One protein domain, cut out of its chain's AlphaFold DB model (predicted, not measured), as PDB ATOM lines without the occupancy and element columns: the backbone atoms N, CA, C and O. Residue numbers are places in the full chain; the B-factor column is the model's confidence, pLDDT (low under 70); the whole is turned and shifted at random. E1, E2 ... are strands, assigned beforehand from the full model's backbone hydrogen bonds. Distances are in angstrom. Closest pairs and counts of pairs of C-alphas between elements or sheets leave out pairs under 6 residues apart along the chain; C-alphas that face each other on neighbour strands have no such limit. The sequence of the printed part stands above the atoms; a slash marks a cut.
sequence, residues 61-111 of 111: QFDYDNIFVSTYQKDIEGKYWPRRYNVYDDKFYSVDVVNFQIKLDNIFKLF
ATOM      1  N   GLN A  61     275.259 205.117 225.285       79.62
ATOM      2  CA  GLN A  61     274.862 206.520 225.315       79.62
ATOM      3  C   GLN A  61     273.463 206.614 225.914       79.62
ATOM      4  O   GLN A  61     272.533 205.946 225.449       79.62
ATOM      5  N   PHE A  62     273.337 207.406 226.972       80.62
ATOM      6  CA  PHE A  62     272.058 207.695 227.599       80.62
ATOM      7  C   PHE A  62     271.419 208.896 226.915       80.62
ATOM      8  O   PHE A  62     272.053 209.939 226.764       80.62
ATOM      9  N   ASP A  63     270.143 208.744 226.589       84.94
ATOM     10  CA  ASP A  63     269.306 209.828 226.100       84.94
ATOM     11  C   ASP A  63     268.883 210.690 227.294       84.94
ATOM     12  O   ASP A  63     267.872 210.437 227.964       84.94
ATOM     13  N   TYR A  64     269.720 211.672 227.626       82.31
ATOM     14  CA  TYR A  64     269.430 212.609 228.710       82.31
ATOM     15  C   TYR A  64     268.362 213.640 228.323       82.31
ATOM     16  O   TYR A  64     267.746 214.232 229.212       82.31
ATOM     17  N   ASP A  65     268.109 213.825 227.027       85.38
ATOM     18  CA  ASP A  65     267.129 214.786 226.525       85.38
ATOM     19  C   ASP A  65     265.694 214.237 226.627       85.38
ATOM     20  O   ASP A  65     264.754 215.000 226.857       85.38
ATOM     21  N   ASN A  66     265.512 212.913 226.543       84.06
ATOM     22  CA  ASN A  66     264.209 212.248 226.670       84.06
ATOM     23  C   ASN A  66     264.066 211.426 227.962       84.06
ATOM     24  O   ASN A  66     263.600 210.279 227.945       84.06
ATOM     25  N   ILE A  67     264.430 212.014 229.104       86.81
ATOM     26  CA  ILE A  67     264.172 211.411 230.418       86.81
ATOM     27  C   ILE A  67     262.692 211.550 230.774       86.81
ATOM     28  O   ILE A  67     262.146 212.652 230.842       86.81
ATOM     29  N   PHE A  68     262.053 210.427 231.101       86.75
ATOM     30  CA  PHE A  68     260.689 210.413 231.620       86.75
ATOM     31  C   PHE A  68     260.714 210.228 233.133       86.75
ATOM     32  O   PHE A  68     261.263 209.256 233.654       86.75
ATOM     33  N   VAL A  69     260.087 211.159 233.848       89.44
ATOM     34  CA  VAL A  69     259.908 211.071 235.298       89.44
ATOM     35  C   VAL A  69     258.443 210.808 235.588       89.44
ATOM     36  O   VAL A  69     257.564 211.527 235.117       89.44
ATOM     37  N   SER A  70     258.175 209.771 236.373       89.81
ATOM     38  CA  SER A  70     256.840 209.494 236.898       89.81
ATOM     39  C   SER A  70     256.881 209.403 238.413       89.81
ATOM     40  O   SER A  70     257.911 209.094 239.013       89.81
ATOM     41  N   THR A  71     255.754 209.696 239.048       91.75
ATOM     42  CA  THR A  71     255.613 209.616 240.500       91.75
ATOM     43  C   THR A  71     254.373 208.812 240.831       91.75
ATOM     44  O   THR A  71     253.339 208.969 240.182       91.75
ATOM     45  N   TYR A  72     254.480 207.930 241.817       90.50
ATOM     46  CA  TYR A  72     253.352 207.149 242.311       90.50
ATOM     47  C   TYR A  72     253.478 206.931 243.815       90.50
ATOM     48  O   TYR A  72     254.579 206.971 244.363       90.50
ATOM     49  N   GLN A  73     252.350 206.682 244.478       94.06
ATOM     50  CA  GLN A  73     252.352 206.312 245.888       94.06
ATOM     51  C   GLN A  73     252.576 204.818 246.056       94.06
ATOM     52  O   GLN A  73     251.982 203.997 245.351       94.06
ATOM     53  N   LYS A  74     253.433 204.471 247.015       91.81
ATOM     54  CA  LYS A  74     253.705 203.086 247.378       91.81
ATOM     55  C   LYS A  74     253.816 202.945 248.882       91.81
ATOM     56  O   LYS A  74     254.517 203.712 249.536       91.81
ATOM     57  N   ASP A  75     253.205 201.891 249.398       93.31
ATOM     58  CA  ASP A  75     253.402 201.478 250.777       93.31
ATOM     59  C   ASP A  75     254.708 200.682 250.894       93.31
ATOM     60  O   ASP A  75     254.908 199.662 250.225       93.31
ATOM     61  N   ILE A  76     255.623 201.169 251.734       89.62
ATOM     62  CA  ILE A  76     256.915 200.535 252.008       89.62
ATOM     63  C   ILE A  76     256.943 200.072 253.460       89.62
ATOM     64  O   ILE A  76     256.716 200.854 254.385       89.62
ATOM     65  N   GLU A  77     257.256 198.795 253.653       93.00
ATOM     66  CA  GLU A  77     257.419 198.187 254.973       93.00
ATOM     67  C   GLU A  77     258.606 198.807 255.727       93.00
ATOM     68  O   GLU A  77     259.676 199.032 255.150       93.00
ATOM     69  N   GLY A  78     258.426 199.057 257.025       90.44
ATOM     70  CA  GLY A  78     259.377 199.743 257.895       90.44
ATOM     71  C   GLY A  78     260.774 199.130 257.877       90.44
ATOM     72  O   GLY A  78     261.756 199.868 257.886       90.44
ATOM     73  N   LYS A  79     260.884 197.807 257.701       91.06
ATOM     74  CA  LYS A  79     262.175 197.099 257.658       91.06
ATOM     75  C   LYS A  79     263.116 197.552 256.534       91.06
ATOM     76  O   LYS A  79     264.323 197.328 256.614       91.06
ATOM     77  N   TYR A  80     262.585 198.158 255.467       86.94
ATOM     78  CA  TYR A  80     263.386 198.677 254.349       86.94
ATOM     79  C   TYR A  80     263.898 200.102 254.582       86.94
ATOM     80  O   TYR A  80     264.708 200.608 253.800       86.94
ATOM     81  N   TRP A  81     263.446 200.764 255.643       86.62
ATOM     82  CA  TRP A  81     263.851 202.124 255.946       86.62
ATOM     83  C   TRP A  81     265.216 202.164 256.645       86.62
ATOM     84  O   TRP A  81     265.586 201.266 257.405       86.62
ATOM     85  N   PRO A  82     266.008 203.231 256.448       85.25
ATOM     86  CA  PRO A  82     267.226 203.423 257.221       85.25
ATOM     87  C   PRO A  82     266.931 203.514 258.729       85.25
ATOM     88  O   PRO A  82     266.045 204.254 259.138       85.25
ATOM     89  N   ARG A  83     267.765 202.885 259.570       81.69
ATOM     90  CA  ARG A  83     267.618 202.840 261.047       81.69
ATOM     91  C   ARG A  83     267.476 204.190 261.776       81.69
ATOM     92  O   ARG A  83     267.209 204.211 262.966       81.69
ATOM     93  N   ARG A  84     267.716 205.310 261.092       87.50
ATOM     94  CA  ARG A  84     267.593 206.672 261.639       87.50
ATOM     95  C   ARG A  84     266.164 207.225 261.605       87.50
ATOM     96  O   ARG A  84     265.933 208.296 262.151       87.50
ATOM     97  N   TYR A  85     265.243 206.553 260.920       84.69
ATOM     98  CA  TYR A  85     263.840 206.950 260.866       84.69
ATOM     99  C   TYR A  85     263.060 206.283 262.004       84.69
ATOM    100  O   TYR A  85     263.339 205.142 262.360       84.69
ATOM    101  N   ASN A  86     262.081 206.993 262.568       90.06
ATOM    102  CA  ASN A  86     261.211 206.469 263.623       90.06
ATOM    103  C   ASN A  86     260.065 205.643 263.014       90.06
ATOM    104  O   ASN A  86     258.921 206.095 262.945       90.06
ATOM    105  N   VAL A  87     260.407 204.465 262.500       91.00
ATOM    106  CA  VAL A  87     259.490 203.536 261.834       91.00
ATOM    107  C   VAL A  87     259.593 202.155 262.471       91.00
ATOM    108  O   VAL A  87     260.633 201.794 263.016       91.00
ATOM    109  N   TYR A  88     258.502 201.400 262.425       92.81
ATOM    110  CA  TYR A  88     258.425 200.050 262.973       92.81
ATOM    111  C   TYR A  88     258.507 199.035 261.837       92.81
ATOM    112  O   TYR A  88     257.799 199.185 260.840       92.81
ATOM    113  N   ASP A  89     259.354 198.016 261.992       91.12
ATOM    114  CA  ASP A  89     259.649 197.030 260.945       91.12
ATOM    115  C   ASP A  89     258.400 196.315 260.410       91.12
ATOM    116  O   ASP A  89     258.355 195.983 259.231       91.12
ATOM    117  N   ASP A  90     257.385 196.127 261.254       93.44
ATOM    118  CA  ASP A  90     256.121 195.437 260.977       93.44
ATOM    119  C   ASP A  90     255.005 196.353 260.438       93.44
ATOM    120  O   ASP A  90     253.871 195.908 260.245       93.44
ATOM    121  N   LYS A  91     255.298 197.636 260.191       94.25
ATOM    122  CA  LYS A  91     254.326 198.615 259.682       94.25
ATOM    123  C   LYS A  91     254.644 199.063 258.266       94.25
ATOM    124  O   LYS A  91     255.794 199.075 257.840       94.25
ATOM    125  N   PHE A  92     253.609 199.492 257.554       93.50
ATOM    126  CA  PHE A  92     253.718 200.064 256.217       93.50
ATOM    127  C   PHE A  92     253.553 201.577 256.264       93.50
ATOM    128  O   PHE A  92     252.721 202.104 257.006       93.50
ATOM    129  N   TYR A  93     254.357 202.263 255.460       92.00
ATOM    130  CA  TYR A  93     254.386 203.714 255.367       92.00
ATOM    131  C   TYR A  93     254.218 204.116 253.907       92.00
ATOM    132  O   TYR A  93     255.008 203.692 253.060       92.00
ATOM    133  N   SER A  94     253.198 204.925 253.626       93.06
ATOM    134  CA  SER A  94     252.939 205.433 252.280       93.06
ATOM    135  C   SER A  94     253.934 206.534 251.939       93.06
ATOM    136  O   SER A  94     254.101 207.483 252.709       93.06
ATOM    137  N   VAL A  95     254.619 206.392 250.807       90.00
ATOM    138  CA  VAL A  95     255.601 207.366 250.322       90.00
ATOM    139  C   VAL A  95     255.402 207.667 248.848       90.00
ATOM    140  O   VAL A  95     254.991 206.803 248.069       90.00
ATOM    141  N   ASP A  96     255.774 208.884 248.464       91.69
ATOM    142  CA  ASP A  96     255.896 209.262 247.065       91.69
ATOM    143  C   ASP A  96     257.186 208.663 246.491       91.69
ATOM    144  O   ASP A  96     258.299 208.958 246.938       91.69
ATOM    145  N   VAL A  97     257.037 207.793 245.498       86.25
ATOM    146  CA  VAL A  97     258.145 207.166 244.778       86.25
ATOM    147  C   VAL A  97     258.339 207.882 243.455       86.25
ATOM    148  O   VAL A  97     257.431 207.920 242.627       86.25
ATOM    149  N   VAL A  98     259.546 208.401 243.232       86.88
ATOM    150  CA  VAL A  98     259.957 208.994 241.955       86.88
ATOM    151  C   VAL A  98     260.669 207.933 241.120       86.88
ATOM    152  O   VAL A  98     261.657 207.349 241.562       86.88
ATOM    153  N   ASN A  99     260.158 207.674 239.921       84.62
ATOM    154  CA  ASN A  99     260.728 206.737 238.963       84.62
ATOM    155  C   ASN A  99     261.345 207.505 237.787       84.62
ATOM    156  O   ASN A  99     260.644 208.259 237.108       84.62
ATOM    157  N   PHE A 100     262.640 207.290 237.556       83.62
ATOM    158  CA  PHE A 100     263.387 207.844 236.430       83.62
ATOM    159  C   PHE A 100     263.521 206.780 235.342       83.62
ATOM    160  O   PHE A 100     264.160 205.748 235.544       83.62
ATOM    161  N   GLN A 101     262.936 207.043 234.180       83.88
ATOM    162  CA  GLN A 101     263.084 206.225 232.985       83.88
ATOM    163  C   GLN A 101     264.019 206.953 232.023       83.88
ATOM    164  O   GLN A 101     263.656 207.974 231.440       83.88
ATOM    165  N   ILE A 102     265.231 206.422 231.882       83.31
ATOM    166  CA  ILE A 102     266.255 206.936 230.970       83.31
ATOM    167  C   ILE A 102     266.348 205.956 229.806       83.31
ATOM    168  O   ILE A 102     266.502 204.750 230.022       83.31
ATOM    169  N   LYS A 103     266.210 206.458 228.578       80.06
ATOM    170  CA  LYS A 103     266.383 205.643 227.375       80.06
ATOM    171  C   LYS A 103     267.863 205.535 227.024       80.06
ATOM    172  O   LYS A 103     268.672 206.386 227.382       80.06
ATOM    173  N   LEU A 104     268.205 204.466 226.321       74.88
ATOM    174  CA  LEU A 104     269.510 204.313 225.694       74.88
ATOM    175  C   LEU A 104     269.358 204.692 224.222       74.88
ATOM    176  O   LEU A 104     268.524 204.108 223.531       74.88
ATOM    177  N   ASP A 105     270.156 205.654 223.761       70.25
ATOM    178  CA  ASP A 105     270.102 206.184 222.390       70.25
ATOM    179  C   ASP A 105     270.544 205.160 221.341       70.25
ATOM    180  O   ASP A 105     270.208 205.264 220.164       70.25
ATOM    181  N   ASN A 106     271.266 204.124 221.769       57.00
ATOM    182  CA  ASN A 106     271.690 203.032 220.913       57.00
ATOM    183  C   ASN A 106     271.155 201.707 221.447       57.00
ATOM    184  O   ASN A 106     271.513 201.265 222.541       57.00
ATOM    185  N   ILE A 107     270.343 201.034 220.625       49.12
ATOM    186  CA  ILE A 107     270.079 199.602 220.763       49.12
ATOM    187  C   ILE A 107     271.400 198.907 220.447       49.12
ATOM    188  O   ILE A 107     271.698 198.573 219.298       49.12
ATOM    189  N   PHE A 108     272.230 198.709 221.465       50.38
ATOM    190  CA  PHE A 108     273.230 197.666 221.385       50.38
ATOM    191  C   PHE A 108     272.464 196.368 221.129       50.38
ATOM    192  O   PHE A 108     271.603 195.978 221.918       50.38
ATOM    193  N   LYS A 109     272.795 195.671 220.039       42.28
ATOM    194  CA  LYS A 109     272.831 194.215 220.147       42.28
ATOM    195  C   LYS A 109     273.912 193.945 221.185       42.28
ATOM    196  O   LYS A 109     275.094 193.950 220.862       42.28
ATOM    197  N   LEU A 110     273.497 193.900 222.445       44.38
ATOM    198  CA  LEU A 110     274.257 193.245 223.490       44.38
ATOM    199  C   LEU A 110     274.396 191.812 222.985       44.38
ATOM    200  O   LEU A 110     273.380 191.152 222.819       44.38
ATOM    201  N   PHE A 111     275.600 191.457 222.546       45.31
ATOM    202  CA  PHE A 111     275.965 190.086 222.200       45.31
ATOM    203  C   PHE A 111     276.006 189.207 223.449       45.31
ATOM    204  O   PHE A 111     276.106 189.795 224.557       45.31
TER     205      PHE A 111
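AT A GLANCE: This is residues 61 to 111 of the 111 residues of an uncharacterized protein of Acetivibrio saccincola (UniProt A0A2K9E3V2). One long, curved hairpin of two strands, E1 and E2, makes nearly the whole length, with a wide loop, residues 78 to 91, at one end and a tail, residues 105 to 111, leading away from the other. The printed part has 51 residues, with E1 then E2 as antiparallel neighbours and no named helix; the class is all strand. It is extended, with a radius of gyration of the C-alphas of 16.9 A and spans of 45 by 25 by 17 A.

IN THESE COORDINATES: Find C-alpha 62 at (272.058, 207.695, 227.599); from there E1, residues 62 to 77, runs 32.5 A. E2, residues 92 to 104, runs 34.6 A back to C-alpha 104 at (269.510, 204.313, 225.694).

HOW THE PARTS SIT: Look along the hairpin of E1 and E2, antiparallel at 163 degrees: N 68 and O 101 are within hydrogen-bond range at 2.9 A, as are N 93 and O 76 at 3.0 A. E1 bends by 102 degrees at residue 65, and E2 by 57 degrees at residue 95.

THE WHOLE: The C-alphas farthest apart, of Asn 86 and Phe 111, are 46.9 A apart. The link of 14 residues is long, the printed part has no cut, and residues 106 to 111 are under pLDDT 70.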